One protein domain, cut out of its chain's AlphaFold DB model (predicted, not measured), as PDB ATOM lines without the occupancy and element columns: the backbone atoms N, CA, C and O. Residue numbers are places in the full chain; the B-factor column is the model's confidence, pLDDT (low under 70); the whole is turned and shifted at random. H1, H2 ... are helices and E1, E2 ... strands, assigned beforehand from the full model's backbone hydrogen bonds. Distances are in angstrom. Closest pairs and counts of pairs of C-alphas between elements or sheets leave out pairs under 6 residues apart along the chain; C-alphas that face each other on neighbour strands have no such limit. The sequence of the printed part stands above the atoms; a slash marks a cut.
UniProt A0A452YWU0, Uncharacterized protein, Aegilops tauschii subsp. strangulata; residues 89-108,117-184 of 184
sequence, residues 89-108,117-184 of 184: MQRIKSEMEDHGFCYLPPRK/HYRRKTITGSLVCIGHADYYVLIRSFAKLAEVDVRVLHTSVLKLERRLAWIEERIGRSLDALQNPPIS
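AT A GLANCE: This is residues 89 to 108 and 117 to 184 of the 184 residues of an uncharacterized protein of Aegilops tauschii subsp. strangulata (UniProt A0A452YWU0). A small compact head carries one long arm: in the head, helix H1 lies beside edge strand E1 of a three-stranded sheet and H2 grazes that sheet, while H3 starts over E3 and E2 and runs far out, residues 162 to 184 sticking out. H3 sets off from the side of H2, its first residues 150 to 154 packing on residues 139 to 144 of H2, and the two helices stand about perpendicular, at 76 degrees. The printed part has 88 residues in mixed class, with three named helices and three named strands in the order H1 E1 E2 E3 H2 H3; the mixed sheet runs E1 E3 E2. It is only just extended, close to loose, with a radius of gyration of the C-alphas of 18.5 A and spans of 65 by 31 by 29 A.

HOW THE PARTS SIT: Begin at H1, residues 89 to 98, which is on the sheet of E1, residues 101 to 103, E2, residues 119 to 123, and E3, residues 126 to 131, over none of its strands. E1 and E3 are parallel; look for N 102 and O 129, 2.8 A apart. E2 and E3 form an antiparallel hairpin, with N 128 and O 121 at 2.8 A. H2, residues 133 to 145, only grazes the sheet and with residues 133 to 136 alone touches H1, closest at the C-alphas of Ala 133 and Ile 92, 6.8 A, at a steep tilt of 58 degrees. With residues 139 to 144 alone H2 touches H3, residues 150 to 179, about perpendicular at 76 degrees; their closest C-alphas are Ala 143 and Val 150, 5.1 A. H3 is on the same face as H1, two layers with helices on one face of the sheet, and H1 and H3 are apart. In H1, H2 and H3 every O i to N i+4 pair is within hydrogen-bond range.

IN THESE COORDINATES: Find C-alpha 89 at (19.056, 57.033, 31.706); H1 runs 14.4 A from there, E1 6.3 A, E2 12.2 A, E3 15.9 A and H2 18.2 A. H3 runs 43.9 A to C-alpha 179 at (1.096, 9.036, 40.382).

THE WHOLE: The C-alphas of Arg 91 and Ser 184 are the two farthest apart, 65.9 A. Residues 109 to 116 are not printed, and C-alphas 108 and 117 are 16.8 A apart across the cut. The links printed whole are tight. Confidence is under 70 at residues 108, 117 and 182 to 184.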
ATOM      1  N   MET A  89      18.860  58.009  30.636       84.94
ATOM      2  CA  MET A  89      19.056  57.033  31.706       84.94
ATOM      3  C   MET A  89      19.126  57.704  33.085       84.94
ATOM      4  O   MET A  89      18.597  57.157  34.050       84.94
ATOM      5  N   GLN A  90      19.758  58.877  33.203       88.44
ATOM      6  CA  GLN A  90      19.746  59.636  34.459       88.44
ATOM      7  C   GLN A  90      18.340  60.123  34.807       88.44
ATOM      8  O   GLN A  90      17.918  59.946  35.946       88.44
ATOM      9  N   ARG A  91      17.585  60.623  33.820       90.25
ATOM     10  CA  ARG A  91      16.189  61.034  34.029       90.25
ATOM     11  C   ARG A  91      15.335  59.890  34.577       90.25
ATOM     12  O   ARG A  91      14.634  60.075  35.563       90.25
ATOM     13  N   ILE A  92      15.435  58.703  33.971       90.88
ATOM     14  CA  ILE A  92      14.697  57.515  34.428       90.88
ATOM     15  C   ILE A  92      15.084  57.157  35.867       90.88
ATOM     16  O   ILE A  92      14.211  56.834  36.661       90.88
ATOM     17  N   LYS A  93      16.372  57.228  36.226       91.75
ATOM     18  CA  LYS A  93      16.833  56.921  37.590       91.75
ATOM     19  C   LYS A  93      16.277  57.886  38.633       91.75
ATOM     20  O   LYS A  93      15.774  57.415  39.645       91.75
ATOM     21  N   SER A  94      16.336  59.192  38.380       91.75
ATOM     22  CA  SER A  94      15.769  60.190  39.297       91.75
ATOM     23  C   SER A  94      14.271  59.968  39.489       91.75
ATOM     24  O   SER A  94      13.783  59.888  40.607       91.75
ATOM     25  N   GLU A  95      13.554  59.727  38.396       92.88
ATOM     26  CA  GLU A  95      12.115  59.493  38.444       92.88
ATOM     27  C   GLU A  95      11.741  58.172  39.146       92.88
ATOM     28  O   GLU A  95      10.705  58.069  39.802       92.88
ATOM     29  N   MET A  96      12.583  57.140  39.026       93.31
ATOM     30  CA  MET A  96      12.445  55.920  39.821       93.31
ATOM     31  C   MET A  96      12.527  56.244  41.314       93.31
ATOM     32  O   MET A  96      11.664  55.799  42.070       93.31
ATOM     33  N   GLU A  97      13.523  57.025  41.728       91.62
ATOM     34  CA  GLU A  97      13.723  57.413  43.127       91.62
ATOM     35  C   GLU A  97      12.533  58.218  43.662       91.62
ATOM     36  O   GLU A  97      12.012  57.880  44.729       91.62
ATOM     37  N   ASP A  98      12.018  59.169  42.876       92.00
ATOM     38  CA  ASP A  98      10.833  59.972  43.213       92.00
ATOM     39  C   ASP A  98       9.594  59.099  43.476       92.00
ATOM     40  O   ASP A  98       8.797  59.364  44.379       92.00
ATOM     41  N   HIS A  99       9.448  57.997  42.736       91.81
ATOM     42  CA  HIS A  99       8.354  57.041  42.923       91.81
ATOM     43  C   HIS A  99       8.661  55.911  43.923       91.81
ATOM     44  O   HIS A  99       7.878  54.962  44.053       91.81
ATOM     45  N   GLY A 100       9.782  55.974  44.644       89.62
ATOM     46  CA  GLY A 100      10.168  54.971  45.640       89.62
ATOM     47  C   GLY A 100      10.711  53.665  45.047       89.62
ATOM     48  O   GLY A 100      10.568  52.595  45.655       89.62
ATOM     49  N   PHE A 101      11.319  53.735  43.862       91.50
ATOM     50  CA  PHE A 101      12.068  52.655  43.225       91.50
ATOM     51  C   PHE A 101      13.578  52.902  43.316       91.50
ATOM     52  O   PHE A 101      14.086  53.944  42.927       91.50
ATOM     53  N   CYS A 102      14.326  51.891  43.753       90.31
ATOM     54  CA  CYS A 102      15.779  51.863  43.668       90.31
ATOM     55  C   CYS A 102      16.199  51.216  42.344       90.31
ATOM     56  O   CYS A 102      15.825  50.071  42.052       90.31
ATOM     57  N   TYR A 103      17.017  51.931  41.574       90.62
ATOM     58  CA  TYR A 103      17.579  51.427  40.327       90.62
ATOM     59  C   TYR A 103      18.491  50.217  40.567       90.62
ATOM     60  O   TYR A 103      19.434  50.262  41.359       90.62
ATOM     61  N   LEU A 104      18.227  49.135  39.836       88.06
ATOM     62  CA  LEU A 104      19.078  47.955  39.759       88.06
ATOM     63  C   LEU A 104      19.821  47.958  38.411       88.06
ATOM     64  O   LEU A 104      19.162  47.954  37.368       88.06
ATOM     65  N   PRO A 105      21.167  47.945  38.388       85.06
ATOM     66  CA  PRO A 105      21.917  47.886  37.138       85.06
ATOM     67  C   PRO A 105      21.777  46.518  36.445       85.06
ATOM     68  O   PRO A 105      21.595  45.502  37.129       85.06
ATOM     69  N   PRO A 106      21.916  46.458  35.104       81.44
ATOM     70  CA  PRO A 106      21.927  45.205  34.359       81.44
ATOM     71  C   PRO A 106      22.946  44.209  34.922       81.44
ATOM     72  O   PRO A 106      24.087  44.552  35.245       81.44
ATOM     73  N   ARG A 107      22.534  42.946  35.045       74.12
ATOM     74  CA  ARG A 107      23.407  41.877  35.542       74.12
ATOM     75  C   ARG A 107      24.381  41.432  34.456       74.12
ATOM     76  O   ARG A 107      23.963  41.085  33.363       74.12
ATOM     77  N   LYS A 108      25.669  41.342  34.808       66.50
ATOM     78  CA  LYS A 108      26.717  40.762  33.943       66.50
ATOM     79  C   LYS A 108      26.629  39.232  33.824       66.50
ATOM     80  O   LYS A 108      27.097  38.676  32.844       66.50
ATOM     81  N   HIS A 117      12.599  37.642  39.690       68.94
ATOM     82  CA  HIS A 117      11.656  37.996  40.742       68.94
ATOM     83  C   HIS A 117      11.992  39.380  41.296       68.94
ATOM     84  O   HIS A 117      12.988  39.552  42.013       68.94
ATOM     85  N   TYR A 118      11.166  40.372  40.974       76.31
ATOM     86  CA  TYR A 118      11.244  41.675  41.624       76.31
ATOM     87  C   TYR A 118      10.680  41.564  43.044       76.31
ATOM     88  O   TYR A 118       9.758  40.800  43.316       76.31
ATOM     89  N   ARG A 119      11.279  42.265  44.008       75.75
ATOM     90  CA  ARG A 119      10.846  42.235  45.414       75.75
ATOM     91  C   ARG A 119      10.959  43.633  46.001       75.75
ATOM     92  O   ARG A 119      11.840  44.402  45.621       75.75
ATOM     93  N   ARG A 120      10.111  43.922  46.986       83.56
ATOM     94  CA  ARG A 120      10.304  45.071  47.876       83.56
ATOM     95  C   ARG A 120      11.374  44.726  48.904       83.56
ATOM     96  O   ARG A 120      11.387  43.602  49.412       83.56
ATOM     97  N   LYS A 121      12.250  45.676  49.210       82.06
ATOM     98  CA  LYS A 121      13.216  45.559  50.304       82.06
ATOM     99  C   LYS A 121      13.000  46.680  51.297       82.06
ATOM    100  O   LYS A 121      12.606  47.778  50.922       82.06
ATOM    101  N   THR A 122      13.281  46.391  52.557       81.88
ATOM    102  CA  THR A 122      13.330  47.423  53.581       81.88
ATOM    103  C   THR A 122      14.721  48.036  53.556       81.88
ATOM    104  O   THR A 122      15.706  47.347  53.810       81.88
ATOM    105  N   ILE A 123      14.801  49.310  53.194       76.69
ATOM    106  CA  ILE A 123      16.025  50.106  53.196       76.69
ATOM    107  C   ILE A 123      15.768  51.252  54.170       76.69
ATOM    108  O   ILE A 123      14.755  51.942  54.047       76.69
ATOM    109  N   THR A 124      16.628  51.382  55.186       76.06
ATOM    110  CA  THR A 124      16.552  52.453  56.202       76.06
ATOM    111  C   THR A 124      15.151  52.632  56.813       76.06
ATOM    112  O   THR A 124      14.660  53.744  56.960       76.06
ATOM    113  N   GLY A 125      14.473  51.521  57.131       77.69
ATOM    114  CA  GLY A 125      13.128  51.517  57.730       77.69
ATOM    115  C   GLY A 125      11.966  51.740  56.751       77.69
ATOM    116  O   GLY A 125      10.812  51.569  57.134       77.69
ATOM    117  N   SER A 126      12.246  52.041  55.481       73.06
ATOM    118  CA  SER A 126      11.245  52.260  54.430       73.06
ATOM    119  C   SER A 126      11.175  51.083  53.451       73.06
ATOM    120  O   SER A 126      12.182  50.441  53.155       73.06
ATOM    121  N   LEU A 127       9.979  50.759  52.951       80.75
ATOM    122  CA  LEU A 127       9.788  49.735  51.919       80.75
ATOM    123  C   LEU A 127      10.022  50.346  50.535       80.75
ATOM    124  O   LEU A 127       9.190  51.103  50.045       80.75
ATOM    125  N   VAL A 128      11.122  49.958  49.895       84.25
ATOM    126  CA  VAL A 128      11.534  50.439  48.571       84.25
ATOM    127  C   VAL A 128      11.344  49.329  47.539       84.25
ATOM    128  O   VAL A 128      11.628  48.151  47.797       84.25
ATOM    129  N   CYS A 129      10.846  49.691  46.360       87.19
ATOM    130  CA  CYS A 129      10.728  48.771  45.231       87.19
ATOM    131  C   CYS A 129      12.084  48.680  44.519       87.19
ATOM    132  O   CYS A 129      12.743  49.691  44.332       87.19
ATOM    133  N   ILE A 130      12.540  47.492  44.124       86.88
ATOM    134  CA  ILE A 130      13.814  47.353  43.397       86.88
ATOM    135  C   ILE A 130      13.522  46.816  42.010       86.88
ATOM    136  O   ILE A 130      12.887  45.770  41.885       86.88
ATOM    137  N   GLY A 131      14.010  47.506  40.981       88.31
ATOM    138  CA  GLY A 131      13.758  47.139  39.592       88.31
ATOM    139  C   GLY A 131      14.815  47.671  38.635       88.31
ATOM    140  O   GLY A 131      15.571  48.580  38.970       88.31
ATOM    141  N   HIS A 132      14.878  47.089  37.441       89.69
ATOM    142  CA  HIS A 132      15.643  47.673  36.339       89.69
ATOM    143  C   HIS A 132      14.835  48.800  35.675       89.69
ATOM    144  O   HIS A 132      13.613  48.852  35.832       89.69
ATOM    145  N   ALA A 133      15.505  49.647  34.890       89.50
ATOM    146  CA  ALA A 133      14.861  50.723  34.134       89.50
ATOM    147  C   ALA A 133      13.743  50.205  33.212       89.50
ATOM    148  O   ALA A 133      12.628  50.705  33.275       89.50
ATOM    149  N   ASP A 134      14.006  49.152  32.436       86.00
ATOM    150  CA  ASP A 134      13.044  48.610  31.461       86.00
ATOM    151  C   ASP A 134      11.749  48.128  32.133       86.00
ATOM    152  O   ASP A 134      10.640  48.410  31.681       86.00
ATOM    153  N   TYR A 135      11.887  47.451  33.277       89.56
ATOM    154  CA  TYR A 135      10.748  47.022  34.088       89.56
ATOM    155  C   TYR A 135       9.957  48.209  34.631       89.56
ATOM    156  O   TYR A 135       8.727  48.201  34.615       89.56
ATOM    157  N   TYR A 136      10.659  49.230  35.113       91.50
ATOM    158  CA  TYR A 136      10.028  50.429  35.633       91.50
ATOM    159  C   TYR A 136       9.267  51.197  34.545       91.50
ATOM    160  O   TYR A 136       8.125  51.582  34.784       91.50
ATOM    161  N   VAL A 137       9.843  51.353  33.348       91.06
ATOM    162  CA  VAL A 137       9.167  51.975  32.197       91.06
ATOM    163  C   VAL A 137       7.863  51.241  31.895       91.06
ATOM    164  O   VAL A 137       6.815  51.876  31.827       91.06
ATOM    165  N   LEU A 138       7.899  49.908  31.817       90.81
ATOM    166  CA  LEU A 138       6.713  49.091  31.556       90.81
ATOM    167  C   LEU A 138       5.627  49.288  32.622       90.81
ATOM    168  O   LEU A 138       4.479  49.601  32.303       90.81
ATOM    169  N   ILE A 139       5.983  49.128  33.901       92.25
ATOM    170  CA  ILE A 139       5.029  49.265  35.007       92.25
ATOM    171  C   ILE A 139       4.495  50.695  35.078       92.25
ATOM    172  O   ILE A 139       3.298  50.878  35.276       92.25
ATOM    173  N   ARG A 140       5.324  51.720  34.866       92.62
ATOM    174  CA  ARG A 140       4.854  53.109  34.865       92.62
ATOM    175  C   ARG A 140       3.890  53.380  33.713       92.62
ATOM    176  O   ARG A 140       2.883  54.041  33.944       92.62
ATOM    177  N   SER A 141       4.137  52.853  32.517       91.56
ATOM    178  CA  SER A 141       3.212  52.995  31.384       91.56
ATOM    179  C   SER A 141       1.839  52.403  31.700       91.56
ATOM    180  O   SER A 141       0.821  53.054  31.474       91.56
ATOM    181  N   PHE A 142       1.792  51.217  32.308       91.38
ATOM    182  CA  PHE A 142       0.528  50.628  32.757       91.38
ATOM    183  C   PHE A 142      -0.109  51.380  33.929       91.38
ATOM    184  O   PHE A 142      -1.328  51.482  33.988       91.38
ATOM    185  N   ALA A 143       0.689  51.919  34.849       92.69
ATOM    186  CA  ALA A 143       0.185  52.703  35.973       92.69
ATOM    187  C   ALA A 143      -0.475  53.999  35.483       92.69
ATOM    188  O   ALA A 143      -1.576  54.324  35.919       92.69
ATOM    189  N   LYS A 144       0.147  54.669  34.502       90.44
ATOM    190  CA  LYS A 144      -0.441  55.806  33.783       90.44
ATOM    191  C   LYS A 144      -1.734  55.417  33.067       90.44
ATOM    192  O   LYS A 144      -2.710  56.147  33.163       90.44
ATOM    193  N   LEU A 145      -1.754  54.272  32.378       89.25
ATOM    194  CA  LEU A 145      -2.946  53.788  31.671       89.25
ATOM    195  C   LEU A 145      -4.116  53.481  32.614       89.25
ATOM    196  O   LEU A 145      -5.261  53.745  32.274       89.25
ATOM    197  N   ALA A 146      -3.823  52.889  33.769       89.62
ATOM    198  CA  ALA A 146      -4.818  52.498  34.761       89.62
ATOM    199  C   ALA A 146      -5.131  53.606  35.781       89.62
ATOM    200  O   ALA A 146      -5.925  53.366  36.684       89.62
ATOM    201  N   GLU A 147      -4.501  54.780  35.659       91.81
ATOM    202  CA  GLU A 147      -4.653  55.923  36.570       91.81
ATOM    203  C   GLU A 147      -4.402  55.565  38.051       91.81
ATOM    204  O   GLU A 147      -5.103  56.005  38.960       91.81
ATOM    205  N   VAL A 148      -3.372  54.755  38.311       93.38
ATOM    206  CA  VAL A 148      -2.972  54.331  39.665       93.38
ATOM    207  C   VAL A 148      -1.517  54.678  39.964       93.38
ATOM    208  O   VAL A 148      -0.690  54.809  39.065       93.38
ATOM    209  N   ASP A 149      -1.171  54.763  41.251       92.00
ATOM    210  CA  ASP A 149       0.224  54.889  41.685       92.00
ATOM    211  C   ASP A 149       1.038  53.658  41.230       92.00
ATOM    212  O   ASP A 149       0.633  52.499  41.390       92.00
ATOM    213  N   VAL A 150       2.222  53.907  40.675       92.75
ATOM    214  CA  VAL A 150       3.128  52.880  40.142       92.75
ATOM    215  C   VAL A 150       3.503  51.808  41.182       92.75
ATOM    216  O   VAL A 150       3.658  50.632  40.842       92.75
ATOM    217  N   ARG A 151       3.556  52.151  42.477       91.44
ATOM    218  CA  ARG A 151       3.799  51.212  43.590       91.44
ATOM    219  C   ARG A 151       2.598  50.314  43.860       91.44
ATOM    220  O   ARG A 151       2.782  49.159  44.263       91.44
ATOM    221  N   VAL A 152       1.380  50.816  43.646       92.56
ATOM    222  CA  VAL A 152       0.151  50.011  43.733       92.56
ATOM    223  C   VAL A 152       0.181  48.958  42.638       92.56
ATOM    224  O   VAL A 152       0.019  47.773  42.936       92.56
ATOM    225  N   LEU A 153       0.492  49.358  41.403       93.94
ATOM    226  CA  LEU A 153       0.585  48.416  40.295       93.94
ATOM    227  C   LEU A 153       1.702  47.384  40.507       93.94
ATOM    228  O   LEU A 153       1.453  46.185  40.385       93.94
ATOM    229  N   HIS A 154       2.898  47.811  40.927       92.50
ATOM    230  CA  HIS A 154       3.982  46.891  41.294       92.50
ATOM    231  C   HIS A 154       3.551  45.898  42.384       92.50
ATOM    232  O   HIS A 154       3.781  44.696  42.269       92.50
ATOM    233  N   THR A 155       2.866  46.369  43.430       90.75
ATOM    234  CA  THR A 155       2.361  45.499  44.505       90.75
ATOM    235  C   THR A 155       1.341  44.483  43.984       90.75
ATOM    236  O   THR A 155       1.350  43.331  44.427       90.75
ATOM    237  N   SER A 156       0.484  44.875  43.043       91.25
ATOM    238  CA  SER A 156      -0.466  43.975  42.381       91.25
ATOM    239  C   SER A 156       0.244  42.896  41.565       91.25
ATOM    240  O   SER A 156      -0.121  41.726  41.683       91.25
ATOM    241  N   VAL A 157       1.306  43.251  40.834       91.06
ATOM    242  CA  VAL A 157       2.155  42.280  40.120       91.06
ATOM    243  C   VAL A 157       2.760  41.268  41.097       91.06
ATOM    244  O   VAL A 157       2.608  40.068  40.895       91.06
ATOM    245  N   LEU A 158       3.322  41.716  42.225       88.81
ATOM    246  CA  LEU A 158       3.873  40.802  43.238       88.81
ATOM    247  C   LEU A 158       2.821  39.859  43.843       88.81
ATOM    248  O   LEU A 158       3.123  38.713  44.182       88.81
ATOM    249  N   LYS A 159       1.588  40.337  44.041       90.44
ATOM    250  CA  LYS A 159       0.483  39.494  44.527       90.44
ATOM    251  C   LYS A 159       0.084  38.453  43.484       90.44
ATOM    252  O   LYS A 159      -0.176  37.309  43.856       90.44
ATOM    253  N   LEU A 160       0.044  38.842  42.212       90.19
ATOM    254  CA  LEU A 160      -0.249  37.940  41.104       90.19
ATOM    255  C   LEU A 160       0.812  36.841  40.994       90.19
ATOM    256  O   LEU A 160       0.446  35.670  40.980       90.19
ATOM    257  N   GLU A 161       2.098  37.197  41.020       86.19
ATOM    258  CA  GLU A 161       3.217  36.241  40.978       86.19
ATOM    259  C   GLU A 161       3.120  35.190  42.092       86.19
ATOM    260  O   GLU A 161       3.206  33.993  41.832       86.19
ATOM    261  N   ARG A 162       2.852  35.610  43.336       87.25
ATOM    262  CA  ARG A 162       2.662  34.669  44.457       87.25
ATOM    263  C   ARG A 162       1.479  33.733  44.241       87.25
ATOM    264  O   ARG A 162       1.541  32.569  44.625       87.25
ATOM    265  N   ARG A 163       0.390  34.243  43.661       89.88
ATOM    266  CA  ARG A 163      -0.809  33.442  43.403       89.88
ATOM    267  C   ARG A 163      -0.569  32.428  42.291       89.88
ATOM    268  O   ARG A 163      -1.057  31.311  42.405       89.88
ATOM    269  N   LEU A 164       0.198  32.794  41.265       85.50
ATOM    270  CA  LEU A 164       0.638  31.868  40.222       85.50
ATOM    271  C   LEU A 164       1.520  30.761  40.808       85.50
ATOM    272  O   LEU A 164       1.208  29.593  40.607       85.50
ATOM    273  N   ALA A 165       2.512  31.108  41.631       83.06
ATOM    274  CA  ALA A 165       3.359  30.121  42.306       83.06
ATOM    275  C   ALA A 165       2.545  29.139  43.172       83.06
ATOM    276  O   ALA A 165       2.785  27.934  43.157       83.06
ATOM    277  N   TRP A 166       1.529  29.630  43.892       86.69
ATOM    278  CA  TRP A 166       0.630  28.770  44.669       86.69
ATOM    279  C   TRP A 166      -0.219  27.838  43.791       86.69
ATOM    280  O   TRP A 166      -0.455  26.682  44.149       86.69
ATOM    281  N   ILE A 167      -0.690  28.322  42.635       84.94
ATOM    282  CA  ILE A 167      -1.426  27.495  41.669       84.94
ATOM    283  C   ILE A 167      -0.523  26.382  41.131       84.94
ATOM    284  O   ILE A 167      -0.958  25.232  41.104       84.94
ATOM    285  N   GLU A 168       0.715  26.703  40.754       83.62
ATOM    286  CA  GLU A 168       1.705  25.728  40.280       83.62
ATOM    287  C   GLU A 168       1.985  24.651  41.333       83.62
ATOM    288  O   GLU A 168       1.909  23.461  41.035       83.62
ATOM    289  N   GLU A 169       2.210  25.048  42.588       83.00
ATOM    290  CA  GLU A 169       2.425  24.119  43.701       83.00
ATOM    291  C   GLU A 169       1.215  23.194  43.918       83.00
ATOM    292  O   GLU A 169       1.357  21.992  44.149       83.00
ATOM    293  N   ARG A 170      -0.005  23.738  43.825       88.25
ATOM    294  CA  ARG A 170      -1.237  22.949  43.957       88.25
ATOM    295  C   ARG A 170      -1.399  21.946  42.816       88.25
ATOM    296  O   ARG A 170      -1.816  20.816  43.073       88.25
ATOM    297  N   ILE A 171      -1.092  22.343  41.584       83.44
ATOM    298  CA  ILE A 171      -1.104  21.444  40.424       83.44
ATOM    299  C   ILE A 171      -0.073  20.328  40.616       83.44
ATOM    300  O   ILE A 171      -0.427  19.166  40.440       83.44
ATOM    301  N   GLY A 172       1.145  20.663  41.055       83.25
ATOM    302  CA  GLY A 172       2.194  19.688  41.370       83.25
ATOM    303  C   GLY A 172       1.723  18.634  42.372       83.25
ATOM    304  O   GLY A 172       1.692  17.453  42.046       83.25
ATOM    305  N   ARG A 173       1.203  19.065  43.531       82.75
ATOM    306  CA  ARG A 173       0.636  18.148  44.541       82.75
ATOM    307  C   ARG A 173      -0.470  17.245  43.993       82.75
ATOM    308  O   ARG A 173      -0.569  16.085  44.378       82.75
ATOM    309  N   SER A 174      -1.326  17.793  43.132       83.25
ATOM    310  CA  SER A 174      -2.439  17.040  42.541       83.25
ATOM    311  C   SER A 174      -1.925  15.956  41.595       83.25
ATOM    312  O   SER A 174      -2.482  14.864  41.548       83.25
ATOM    313  N   LEU A 175      -0.849  16.245  40.861       81.50
ATOM    314  CA  LEU A 175      -0.206  15.295  39.965       81.50
ATOM    315  C   LEU A 175       0.537  14.197  40.737       81.50
ATOM    316  O   LEU A 175       0.398  13.024  40.396       81.50
ATOM    317  N   ASP A 176       1.249  14.556  41.805       82.31
ATOM    318  CA  ASP A 176       1.958  13.596  42.659       82.31
ATOM    319  C   ASP A 176       0.993  12.584  43.293       82.31
ATOM    320  O   ASP A 176       1.280  11.386  43.331       82.31
ATOM    321  N   ALA A 177      -0.184  13.049  43.731       81.38
ATOM    322  CA  ALA A 177      -1.237  12.201  44.289       81.38
ATOM    323  C   ALA A 177      -1.843  11.225  43.263       81.38
ATOM    324  O   ALA A 177      -2.262  10.131  43.633       81.38
ATOM    325  N   LEU A 178      -1.885  11.598  41.978       79.56
ATOM    326  CA  LEU A 178      -2.332  10.709  40.898       79.56
ATOM    327  C   LEU A 178      -1.286   9.641  40.555       79.56
ATOM    328  O   LEU A 178      -1.652   8.537  40.164       79.56
ATOM    329  N   GLN A 179       0.002   9.967  40.677       79.81
ATOM    330  CA  GLN A 179       1.096   9.036  40.382       79.81
ATOM    331  C   GLN A 179       1.386   8.076  41.544       79.81
ATOM    332  O   GLN A 179       1.797   6.945  41.298       79.81
ATOM    333  N   ASN A 180       1.140   8.499  42.789       75.06
ATOM    334  CA  ASN A 180       1.361   7.705  44.000       75.06
ATOM    335  C   ASN A 180       0.083   7.657  44.859       75.06
ATOM    336  O   ASN A 180      -0.001   8.360  45.873       75.06
ATOM    337  N   PRO A 181      -0.935   6.865  44.473       70.44
ATOM    338  CA  PRO A 181      -2.141   6.732  45.277       70.44
ATOM    339  C   PRO A 181      -1.802   6.110  46.644       70.44
ATOM    340  O   PRO A 181      -0.950   5.218  46.716       70.44
ATOM    341  N   PRO A 182      -2.441   6.556  47.741       67.94
ATOM    342  CA  PRO A 182      -2.232   5.948  49.049       67.94
ATOM    343  C   PRO A 182      -2.618   4.466  48.991       67.94
ATOM    344  O   PRO A 182      -3.689   4.119  48.496       67.94
ATOM    345  N   ILE A 183      -1.724   3.602  49.477       68.06
ATOM    346  CA  ILE A 183      -1.960   2.158  49.581       68.06
ATOM    347  C   ILE A 183      -3.107   1.963  50.583       68.06
ATOM    348  O   ILE A 183      -2.951   2.297  51.758       68.06
ATOM    349  N   SER A 184      -4.258   1.503  50.090       58.66
ATOM    350  CA  SER A 184      -5.445   1.146  50.878       58.66
ATOM    351  C   SER A 184      -5.319  -0.237  51.495       58.66
ATOM    352  O   SER A 184      -4.936  -1.149  50.725       58.66
TER     353      SER A 184